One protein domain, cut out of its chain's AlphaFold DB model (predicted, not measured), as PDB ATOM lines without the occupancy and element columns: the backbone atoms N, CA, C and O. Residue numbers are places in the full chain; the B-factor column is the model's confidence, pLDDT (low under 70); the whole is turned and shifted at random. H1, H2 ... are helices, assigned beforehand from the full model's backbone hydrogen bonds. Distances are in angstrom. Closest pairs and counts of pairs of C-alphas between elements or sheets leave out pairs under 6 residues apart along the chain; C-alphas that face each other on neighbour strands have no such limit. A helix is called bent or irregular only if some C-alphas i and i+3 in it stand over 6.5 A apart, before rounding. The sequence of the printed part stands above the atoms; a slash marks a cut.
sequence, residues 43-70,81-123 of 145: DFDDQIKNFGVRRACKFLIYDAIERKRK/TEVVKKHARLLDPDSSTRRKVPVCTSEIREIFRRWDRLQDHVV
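Overview. This is residues 43 to 70 and 81 to 123 of the 145 residues of an uncharacterized protein of beta proteobacterium AAP51 (UniProt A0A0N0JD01). One long helix, H1, runs along one side of a loose model, and the shorter H3 crosses beside its middle part, with the small H2 packed on H3 on the side away from H1. H4 turns off from the last residues of H3 near the end of H1, while a long loop, residues 86 to 102, runs out the other way and folds back on itself, with a short antiparallel pairing of residues 89 to 90 with 99 to 100. The printed part has 71 residues, with four named helices in the order H1, H2, H3, H4 and no named strand; the class is all helix. It is loose, with a radius of gyration of the C-alphas of 14.3 A, and only just elongated, spanning 41 by 27 by 17 A.

Along the chain. H1, residues 43 to 66, is 34.8 A from first to last C-alpha; it begins with C-alpha 43 at (-49.751, -12.756, 46.196) and ends with C-alpha 66 at (-60.344, -42.408, 31.350). H3, residues 103 to 113, is 15.8 A long. H2, residues 81 to 85, is 6.2 A long. H4, residues 115 to 121, is 9.7 A long and ends with C-alpha 121 at (-53.064, -41.000, 24.428); it is irregular, with C-alphas 117 and 120 standing 7.5 A apart.

Arrangement. H1 touches H3 with its residues 53 to 58 alone; their closest C-alphas are those of Arg 54 and Val 103, 5.7 A apart. Their lines stand at a steep tilt of 44 degrees, and they run the same way. H2 touches H3, the closest C-alphas being those of Val 83 and Thr 105 at 5.0 A. H3 and H4 are close but not clearly touching, with the closest C-alphas, those of Ile 111 and Leu 118, 6.4 A apart; they run opposite ways at a steep tilt of 64 degrees. H1 and H4 are also close but not clearly touching, with the closest C-alphas, those of Ile 65 and His 121, 6.6 A apart, and their lines are only just about perpendicular at 72 degrees. H2 is apart from H1 and from H4. In H2 and H3 every O i to N i+4 pair is within hydrogen-bond range; in H1 it is 19 of 20, and in H4 it is 1 of 3, beside 2 of 4 O i to N i+3 pairs.

Size, cuts and confidence. The two C-alphas farthest apart are those of Lys 68 and Asp 94, at 42.3 A. Residues 71 to 80 are not printed, and C-alphas 70 and 81 stand 25.5 A apart across this cut, which lies in the link from H1 to H2. The link from H2 to H3 is long, 17 residues, and the link from H3 to H4 is tight, 1 residue. The mean pLDDT of the printed part is 83.0, and residues 43 to 47 and 93 to 98 are under 70.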
ATOM      1  N   ASP A  43     -50.648 -11.756  46.782       61.31
ATOM      2  CA  ASP A  43     -49.751 -12.756  46.196       61.31
ATOM      3  C   ASP A  43     -50.103 -14.188  46.660       61.31
ATOM      4  O   ASP A  43     -49.998 -15.152  45.904       61.31
ATOM      5  N   PHE A  44     -50.609 -14.349  47.888       62.75
ATOM      6  CA  PHE A  44     -50.998 -15.658  48.421       62.75
ATOM      7  C   PHE A  44     -52.229 -16.253  47.725       62.75
ATOM      8  O   PHE A  44     -52.218 -17.437  47.375       62.75
ATOM      9  N   ASP A  45     -53.264 -15.451  47.469       68.88
ATOM     10  CA  ASP A  45     -54.454 -15.913  46.744       68.88
ATOM     11  C   ASP A  45     -54.112 -16.313  45.306       68.88
ATOM     12  O   ASP A  45     -54.574 -17.347  44.811       68.88
ATOM     13  N   ASP A  46     -53.240 -15.549  44.650       69.38
ATOM     14  CA  ASP A  46     -52.743 -15.878  43.319       69.38
ATOM     15  C   ASP A  46     -51.875 -17.140  43.337       69.38
ATOM     16  O   ASP A  46     -51.994 -17.988  42.449       69.38
ATOM     17  N   GLN A  47     -51.053 -17.348  44.367       68.56
ATOM     18  CA  GLN A  47     -50.291 -18.585  44.547       68.56
ATOM     19  C   GLN A  47     -51.200 -19.802  44.762       68.56
ATOM     20  O   GLN A  47     -50.973 -20.839  44.126       68.56
ATOM     21  N   ILE A  48     -52.252 -19.684  45.578       73.94
ATOM     22  CA  ILE A  48     -53.250 -20.747  45.778       73.94
ATOM     23  C   ILE A  48     -53.975 -21.052  44.470       73.94
ATOM     24  O   ILE A  48     -54.054 -22.219  44.077       73.94
ATOM     25  N   LYS A  49     -54.465 -20.028  43.762       76.50
ATOM     26  CA  LYS A  49     -55.136 -20.190  42.464       76.50
ATOM     27  C   LYS A  49     -54.216 -20.873  41.461       76.50
ATOM     28  O   LYS A  49     -54.590 -21.876  40.861       76.50
ATOM     29  N   ASN A  50     -52.978 -20.402  41.329       72.75
ATOM     30  CA  ASN A  50     -51.984 -20.977  40.422       72.75
ATOM     31  C   ASN A  50     -51.651 -22.432  40.768       72.75
ATOM     32  O   ASN A  50     -51.436 -23.264  39.883       72.75
ATOM     33  N   PHE A  51     -51.596 -22.756  42.056       73.94
ATOM     34  CA  PHE A  51     -51.411 -24.120  42.518       73.94
ATOM     35  C   PHE A  51     -52.618 -25.009  42.180       73.94
ATOM     36  O   PHE A  51     -52.435 -26.108  41.648       73.94
ATOM     37  N   GLY A  52     -53.833 -24.517  42.427       79.56
ATOM     38  CA  GLY A  52     -55.085 -25.181  42.074       79.56
ATOM     39  C   GLY A  52     -55.177 -25.467  40.578       79.56
ATOM     40  O   GLY A  52     -55.397 -26.611  40.195       79.56
ATOM     41  N   VAL A  53     -54.883 -24.470  39.738       81.50
ATOM     42  CA  VAL A  53     -54.862 -24.602  38.272       81.50
ATOM     43  C   VAL A  53     -53.875 -25.680  37.829       81.50
ATOM     44  O   VAL A  53     -54.250 -26.581  37.088       81.50
ATOM     45  N   ARG A  54     -52.629 -25.671  38.328       80.00
ATOM     46  CA  ARG A  54     -51.635 -26.702  37.963       80.00
ATOM     47  C   ARG A  54     -52.073 -28.113  38.353       80.00
ATOM     48  O   ARG A  54     -51.778 -29.064  37.631       80.00
ATOM     49  N   ARG A  55     -52.755 -28.272  39.490       80.88
ATOM     50  CA  ARG A  55     -53.325 -29.568  39.888       80.88
ATOM     51  C   ARG A  55     -54.509 -29.968  39.017       80.88
ATOM     52  O   ARG A  55     -54.565 -31.125  38.615       80.88
ATOM     53  N   ALA A  56     -55.403 -29.031  38.718       85.25
ATOM     54  CA  ALA A  56     -56.565 -29.267  37.873       85.25
ATOM     55  C   ALA A  56     -56.142 -29.703  36.466       85.25
ATOM     56  O   ALA A  56     -56.598 -30.734  35.995       85.25
ATOM     57  N   CYS A  57     -55.190 -29.008  35.844       86.62
ATOM     58  CA  CYS A  57     -54.689 -29.364  34.516       86.62
ATOM     59  C   CYS A  57     -54.078 -30.773  34.468       86.62
ATOM     60  O   CYS A  57     -54.371 -31.542  33.560       86.62
ATOM     61  N   LYS A  58     -53.335 -31.189  35.504       88.19
ATOM     62  CA  LYS A  58     -52.872 -32.585  35.604       88.19
ATOM     63  C   LYS A  58     -54.017 -33.579  35.738       88.19
ATOM     64  O   LYS A  58     -53.955 -34.644  35.145       88.19
ATOM     65  N   PHE A  59     -55.036 -33.255  36.529       89.94
ATOM     66  CA  PHE A  59     -56.214 -34.107  36.661       89.94
ATOM     67  C   PHE A  59     -56.951 -34.254  35.323       89.94
ATOM     68  O   PHE A  59     -57.363 -35.356  34.982       89.94
ATOM     69  N   LEU A  60     -57.035 -33.182  34.529       90.88
ATOM     70  CA  LEU A  60     -57.648 -33.211  33.198       90.88
ATOM     71  C   LEU A  60     -56.925 -34.149  32.223       90.88
ATOM     72  O   LEU A  60     -57.584 -34.736  31.372       90.88
ATOM     73  N   ILE A  61     -55.607 -34.340  32.364       92.56
ATOM     74  CA  ILE A  61     -54.876 -35.361  31.594       92.56
ATOM     75  C   ILE A  61     -55.465 -36.743  31.889       92.56
ATOM     76  O   ILE A  61     -55.824 -37.474  30.970       92.56
ATOM     77  N   TYR A  62     -55.605 -37.083  33.171       93.12
ATOM     78  CA  TYR A  62     -56.128 -38.377  33.602       93.12
ATOM     79  C   TYR A  62     -57.604 -38.570  33.227       93.12
ATOM     80  O   TYR A  62     -57.941 -39.598  32.646       93.12
ATOM     81  N   ASP A  63     -58.457 -37.566  33.453       93.12
ATOM     82  CA  ASP A  63     -59.875 -37.613  33.056       93.12
ATOM     83  C   ASP A  63     -60.035 -37.800  31.535       93.12
ATOM     84  O   ASP A  63     -60.862 -38.595  31.085       93.12
ATOM     85  N   ALA A  64     -59.206 -37.142  30.717       92.31
ATOM     86  CA  ALA A  64     -59.242 -37.324  29.268       92.31
ATOM     87  C   ALA A  64     -58.924 -38.772  28.857       92.31
ATOM     88  O   ALA A  64     -59.586 -39.318  27.970       92.31
ATOM     89  N   ILE A  65     -57.964 -39.413  29.523       91.12
ATOM     90  CA  ILE A  65     -57.562 -40.798  29.244       91.12
ATOM     91  C   ILE A  65     -58.636 -41.786  29.682       91.12
ATOM     92  O   ILE A  65     -58.978 -42.684  28.914       91.12
ATOM     93  N   GLU A  66     -59.218 -41.597  30.868       91.50
ATOM     94  CA  GLU A  66     -60.344 -42.408  31.350       91.50
ATOM     95  C   GLU A  66     -61.532 -42.341  30.378       91.50
ATOM     96  O   GLU A  66     -62.191 -43.345  30.103       91.50
ATOM     97  N   ARG A  67     -61.745 -41.174  29.759       93.56
ATOM     98  CA  ARG A  67     -62.746 -40.957  28.705       93.56
ATOM     99  C   ARG A  67     -62.300 -41.399  27.307       93.56
ATOM    100  O   ARG A  67     -63.000 -41.106  26.339       93.56
ATOM    101  N   LYS A  68     -61.155 -42.079  27.176       91.88
ATOM    102  CA  LYS A  68     -60.567 -42.547  25.904       91.88
ATOM    103  C   LYS A  68     -60.357 -41.428  24.873       91.88
ATOM    104  O   LYS A  68     -60.454 -41.655  23.667       91.88
ATOM    105  N   ARG A  69     -60.076 -40.206  25.329       93.38
ATOM    106  CA  ARG A  69     -59.771 -39.055  24.470       93.38
ATOM    107  C   ARG A  69     -58.267 -38.941  24.250       93.38
ATOM    108  O   ARG A  69     -57.471 -39.291  25.118       93.38
ATOM    109  N   LYS A  70     -57.888 -38.420  23.083       92.81
ATOM    110  CA  LYS A  70     -56.505 -38.026  22.799       92.81
ATOM    111  C   LYS A  70     -56.262 -36.595  23.258       92.81
ATOM    112  O   LYS A  70     -57.143 -35.747  23.131       92.81
ATOM    113  N   THR A  81     -35.253 -27.757  28.194       81.25
ATOM    114  CA  THR A  81     -34.281 -27.375  29.226       81.25
ATOM    115  C   THR A  81     -34.942 -26.511  30.303       81.25
ATOM    116  O   THR A  81     -34.695 -26.701  31.496       81.25
ATOM    117  N   GLU A  82     -35.832 -25.597  29.907       81.50
ATOM    118  CA  GLU A  82     -36.624 -24.780  30.835       81.50
ATOM    119  C   GLU A  82     -37.647 -25.630  31.595       81.50
ATOM    120  O   GLU A  82     -37.824 -25.444  32.802       81.50
ATOM    121  N   VAL A  83     -38.264 -26.612  30.932       84.81
ATOM    122  CA  VAL A  83     -39.217 -27.544  31.556       84.81
ATOM    123  C   VAL A  83     -38.547 -28.358  32.669       84.81
ATOM    124  O   VAL A  83     -39.063 -28.452  33.793       84.81
ATOM    125  N   VAL A  84     -37.361 -28.909  32.404       83.50
ATOM    126  CA  VAL A  84     -36.583 -29.682  33.384       83.50
ATOM    127  C   VAL A  84     -36.162 -28.800  34.560       83.50
ATOM    128  O   VAL A  84     -36.364 -29.185  35.719       83.50
ATOM    129  N   LYS A  85     -35.668 -27.589  34.279       82.38
ATOM    130  CA  LYS A  85     -35.224 -26.624  35.299       82.38
ATOM    131  C   LYS A  85     -36.369 -25.907  36.024       82.38
ATOM    132  O   LYS A  85     -36.102 -25.188  36.979       82.38
ATOM    133  N   LYS A  86     -37.630 -26.115  35.618       82.81
ATOM    134  CA  LYS A  86     -38.806 -25.370  36.115       82.81
ATOM    135  C   LYS A  86     -38.615 -23.858  35.979       82.81
ATOM    136  O   LYS A  86     -38.903 -23.107  36.907       82.81
ATOM    137  N   HIS A  87     -38.080 -23.420  34.845       80.12
ATOM    138  CA  HIS A  87     -37.783 -22.011  34.643       80.12
ATOM    139  C   HIS A  87     -39.072 -21.179  34.692       80.12
ATOM    140  O   HIS A  87     -40.072 -21.514  34.050       80.12
ATOM    141  N   ALA A  88     -39.057 -20.111  35.485       79.69
ATOM    142  CA  ALA A  88     -40.171 -19.184  35.579       79.69
ATOM    143  C   ALA A  88     -40.013 -18.104  34.503       79.69
ATOM    144  O   ALA A  88     -38.986 -17.431  34.453       79.69
ATOM    145  N   ARG A  89     -41.028 -17.949  33.650       78.75
ATOM    146  CA  ARG A  89     -41.078 -16.908  32.618       78.75
ATOM    147  C   ARG A  89     -41.691 -15.635  33.193       78.75
ATOM    148  O   ARG A  89     -42.501 -15.715  34.117       78.75
ATOM    149  N   LEU A  90     -41.299 -14.480  32.668       76.75
ATOM    150  CA  LEU A  90     -41.946 -13.212  33.006       76.75
ATOM    151  C   LEU A  90     -43.409 -13.265  32.552       76.75
ATOM    152  O   LEU A  90     -43.702 -13.770  31.469       76.75
ATOM    153  N   LEU A  91     -44.315 -12.821  33.421       70.56
ATOM    154  CA  LEU A  91     -45.744 -12.753  33.112       70.56
ATOM    155  C   LEU A  91     -46.085 -11.564  32.220       70.56
ATOM    156  O   LEU A  91     -47.053 -11.632  31.472       70.56
ATOM    157  N   ASP A  92     -45.293 -10.505  32.322       70.19
ATOM    158  CA  ASP A  92     -45.470  -9.263  31.594       70.19
ATOM    159  C   ASP A  92     -44.070  -8.728  31.244       70.19
ATOM    160  O   ASP A  92     -43.219  -8.686  32.145       70.19
ATOM    161  N   PRO A  93     -43.781  -8.386  29.975       64.06
ATOM    162  CA  PRO A  93     -42.508  -7.779  29.590       64.06
ATOM    163  C   PRO A  93     -42.177  -6.504  30.380       64.06
ATOM    164  O   PRO A  93     -40.997  -6.262  30.635       64.06
ATOM    165  N   ASP A  94     -43.183  -5.761  30.851       65.56
ATOM    166  CA  ASP A  94     -42.989  -4.514  31.605       65.56
ATOM    167  C   ASP A  94     -42.871  -4.738  33.126       65.56
ATOM    168  O   ASP A  94     -42.497  -3.838  33.883       65.56
ATOM    169  N   SER A  95     -43.138  -5.958  33.609       61.28
ATOM    170  CA  SER A  95     -43.035  -6.323  35.026       61.28
ATOM    171  C   SER A  95     -41.822  -7.214  35.282       61.28
ATOM    172  O   SER A  95     -41.872  -8.437  35.155       61.28
ATOM    173  N   SER A  96     -40.724  -6.615  35.746       62.00
ATOM    174  CA  SER A  96     -39.484  -7.339  36.081       62.00
ATOM    175  C   SER A  96     -39.615  -8.283  37.288       62.00
ATOM    176  O   SER A  96     -38.769  -9.162  37.492       62.00
ATOM    177  N   THR A  97     -40.678  -8.131  38.079       64.00
ATOM    178  CA  THR A  97     -40.852  -8.809  39.369       64.00
ATOM    179  C   THR A  97     -41.761 -10.032  39.298       64.00
ATOM    180  O   THR A  97     -41.595 -10.959  40.091       64.00
ATOM    181  N   ARG A  98     -42.694 -10.099  38.341       69.56
ATOM    182  CA  ARG A  98     -43.696 -11.174  38.285       69.56
ATOM    183  C   ARG A  98     -43.270 -12.298  37.345       69.56
ATOM    184  O   ARG A  98     -43.418 -12.212  36.128       69.56
ATOM    185  N   ARG A  99     -42.772 -13.394  37.924       73.88
ATOM    186  CA  ARG A  99     -42.368 -14.605  37.190       73.88
ATOM    187  C   ARG A  99     -43.272 -15.788  37.517       73.88
ATOM    188  O   ARG A  99     -43.606 -16.024  38.675       73.88
ATOM    189  N   LYS A 100     -43.625 -16.583  36.507       78.00
ATOM    190  CA  LYS A 100     -44.450 -17.786  36.649       78.00
ATOM    191  C   LYS A 100     -43.897 -18.937  35.825       78.00
ATOM    192  O   LYS A 100     -43.556 -18.793  34.656       78.00
ATOM    193  N   VAL A 101     -43.867 -20.120  36.430       79.81
ATOM    194  CA  VAL A 101     -43.634 -21.368  35.695       79.81
ATOM    195  C   VAL A 101     -44.899 -21.708  34.898       79.81
ATOM    196  O   VAL A 101     -45.957 -21.875  35.523       79.81
ATOM    197  N   PRO A 102     -44.826 -21.833  33.559       82.25
ATOM    198  CA  PRO A 102     -45.979 -22.179  32.734       82.25
ATOM    199  C   PRO A 102     -46.637 -23.485  33.188       82.25
ATOM    200  O   PRO A 102     -45.948 -24.436  33.562       82.25
ATOM    201  N   VAL A 103     -47.968 -23.567  33.126       84.00
ATOM    202  CA  VAL A 103     -48.709 -24.780  33.527       84.00
ATOM    203  C   VAL A 103     -48.254 -25.992  32.710       84.00
ATOM    204  O   VAL A 103     -47.945 -27.032  33.301       84.00
ATOM    205  N   CYS A 104     -48.050 -25.786  31.405       85.56
ATOM    206  CA  CYS A 104     -47.546 -26.781  30.460       85.56
ATOM    207  C   CYS A 104     -46.214 -27.414  30.904       85.56
ATOM    208  O   CYS A 104     -46.004 -28.608  30.730       85.56
ATOM    209  N   THR A 105     -45.346 -26.683  31.623       87.00
ATOM    210  CA  THR A 105     -44.119 -27.268  32.204       87.00
ATOM    211  C   THR A 105     -44.442 -28.408  33.169       87.00
ATOM    212  O   THR A 105     -43.773 -29.440  33.194       87.00
ATOM    213  N   SER A 106     -45.463 -28.232  34.006       87.25
ATOM    214  CA  SER A 106     -45.837 -29.236  34.999       87.25
ATOM    215  C   SER A 106     -46.555 -30.441  34.390       87.25
ATOM    216  O   SER A 106     -46.387 -31.546  34.909       87.25
ATOM    217  N   GLU A 107     -47.296 -30.222  33.303       90.75
ATOM    218  CA  GLU A 107     -48.005 -31.243  32.526       90.75
ATOM    219  C   GLU A 107     -47.028 -32.093  31.721       90.75
ATOM    220  O   GLU A 107     -46.984 -33.302  31.914       90.75
ATOM    221  N   ILE A 108     -46.144 -31.477  30.934       91.38
ATOM    222  CA  ILE A 108     -45.141 -32.187  30.123       91.38
ATOM    223  C   ILE A 108     -44.241 -33.064  31.000       91.38
ATOM    224  O   ILE A 108     -43.948 -34.204  30.656       91.38
ATOM    225  N   ARG A 109     -43.857 -32.587  32.192       90.69
ATOM    226  CA  ARG A 109     -43.111 -33.409  33.162       90.69
ATOM    227  C   ARG A 109     -43.914 -34.571  33.725       90.69
ATOM    228  O   ARG A 109     -43.322 -35.559  34.144       90.69
ATOM    229  N   GLU A 110     -45.220 -34.401  33.885       92.12
ATOM    230  CA  GLU A 110     -46.091 -35.499  34.300       92.12
ATOM    231  C   GLU A 110     -46.171 -36.547  33.197       92.12
ATOM    232  O   GLU A 110     -45.980 -37.723  33.487       92.12
ATOM    233  N   ILE A 111     -46.336 -36.097  31.950       93.56
ATOM    234  CA  ILE A 111     -46.386 -36.963  30.774       93.56
ATOM    235  C   ILE A 111     -45.094 -37.762  30.645       93.56
ATOM    236  O   ILE A 111     -45.148 -38.981  30.564       93.56
ATOM    237  N   PHE A 112     -43.941 -37.098  30.751       93.25
ATOM    238  CA  PHE A 112     -42.636 -37.757  30.748       93.25
ATOM    239  C   PHE A 112     -42.511 -38.835  31.839       93.25
ATOM    240  O   PHE A 112     -42.081 -39.950  31.577       93.25
ATOM    241  N   ARG A 113     -42.920 -38.529  33.081       93.19
ATOM    242  CA  ARG A 113     -42.830 -39.477  34.211       93.19
ATOM    243  C   ARG A 113     -43.742 -40.696  34.082       93.19
ATOM    244  O   ARG A 113     -43.533 -41.670  34.799       93.19
ATOM    245  N   ARG A 114     -44.793 -40.598  33.276       94.19
ATOM    246  CA  ARG A 114     -45.824 -41.626  33.091       94.19
ATOM    247  C   ARG A 114     -45.911 -42.043  31.625       94.19
ATOM    248  O   ARG A 114     -46.977 -42.441  31.164       94.19
ATOM    249  N   TRP A 115     -44.819 -41.884  30.877       94.00
ATOM    250  CA  TRP A 115     -44.840 -42.034  29.428       94.00
ATOM    251  C   TRP A 115     -45.268 -43.437  28.997       94.00
ATOM    252  O   TRP A 115     -46.073 -43.571  28.081       94.00
ATOM    253  N   ASP A 116     -44.866 -44.446  29.770       92.88
ATOM    254  CA  ASP A 116     -45.294 -45.843  29.663       92.88
ATOM    255  C   ASP A 116     -46.817 -46.021  29.559       92.88
ATOM    256  O   ASP A 116     -47.294 -46.901  28.848       92.88
ATOM    257  N   ARG A 117     -47.590 -45.175  30.247       91.31
ATOM    258  CA  ARG A 117     -49.063 -45.228  30.272       91.31
ATOM    259  C   ARG A 117     -49.725 -44.218  29.351       91.31
ATOM    260  O   ARG A 117     -50.911 -44.340  29.065       91.31
ATOM    261  N   LEU A 118     -49.002 -43.169  28.977       93.19
ATOM    262  CA  LEU A 118     -49.566 -41.985  28.336       93.19
ATOM    263  C   LEU A 118     -49.255 -41.900  26.843       93.19
ATOM    264  O   LEU A 118     -49.928 -41.147  26.142       93.19
ATOM    265  N   GLN A 119     -48.278 -42.666  26.358       93.75
ATOM    266  CA  GLN A 119     -47.777 -42.571  24.986       93.75
ATOM    267  C   GLN A 119     -48.850 -42.701  23.905       93.75
ATOM    268  O   GLN A 119     -48.876 -41.905  22.970       93.75
ATOM    269  N   ASP A 120     -49.810 -43.609  24.077       94.06
ATOM    270  CA  ASP A 120     -50.858 -43.850  23.076       94.06
ATOM    271  C   ASP A 120     -51.999 -42.818  23.122       94.06
ATOM    272  O   ASP A 120     -52.843 -42.742  22.220       94.06
ATOM    273  N   HIS A 121     -52.020 -41.989  24.168       94.56
ATOM    274  CA  HIS A 121     -53.064 -41.000  24.428       94.56
ATOM    275  C   HIS A 121     -52.634 -39.569  24.108       94.56
ATOM    276  O   HIS A 121     -53.488 -38.681  24.045       94.56
ATOM    277  N   VAL A 122     -51.342 -39.325  23.891       95.19
ATOM    278  CA  VAL A 122     -50.794 -37.981  23.692       95.19
ATOM    279  C   VAL A 122     -50.241 -37.827  22.280       95.19
ATOM    280  O   VAL A 122     -49.552 -38.695  21.753       95.19
ATOM    281  N   VAL A 123     -50.540 -36.692  21.654       95.25
ATOM    282  CA  VAL A 123     -49.996 -36.302  20.355       95.25
ATOM    283  C   VAL A 123     -49.305 -34.955  20.491       95.25
ATOM    284  O   VAL A 123     -49.883 -34.002  21.012       95.25
TER     285      VAL A 123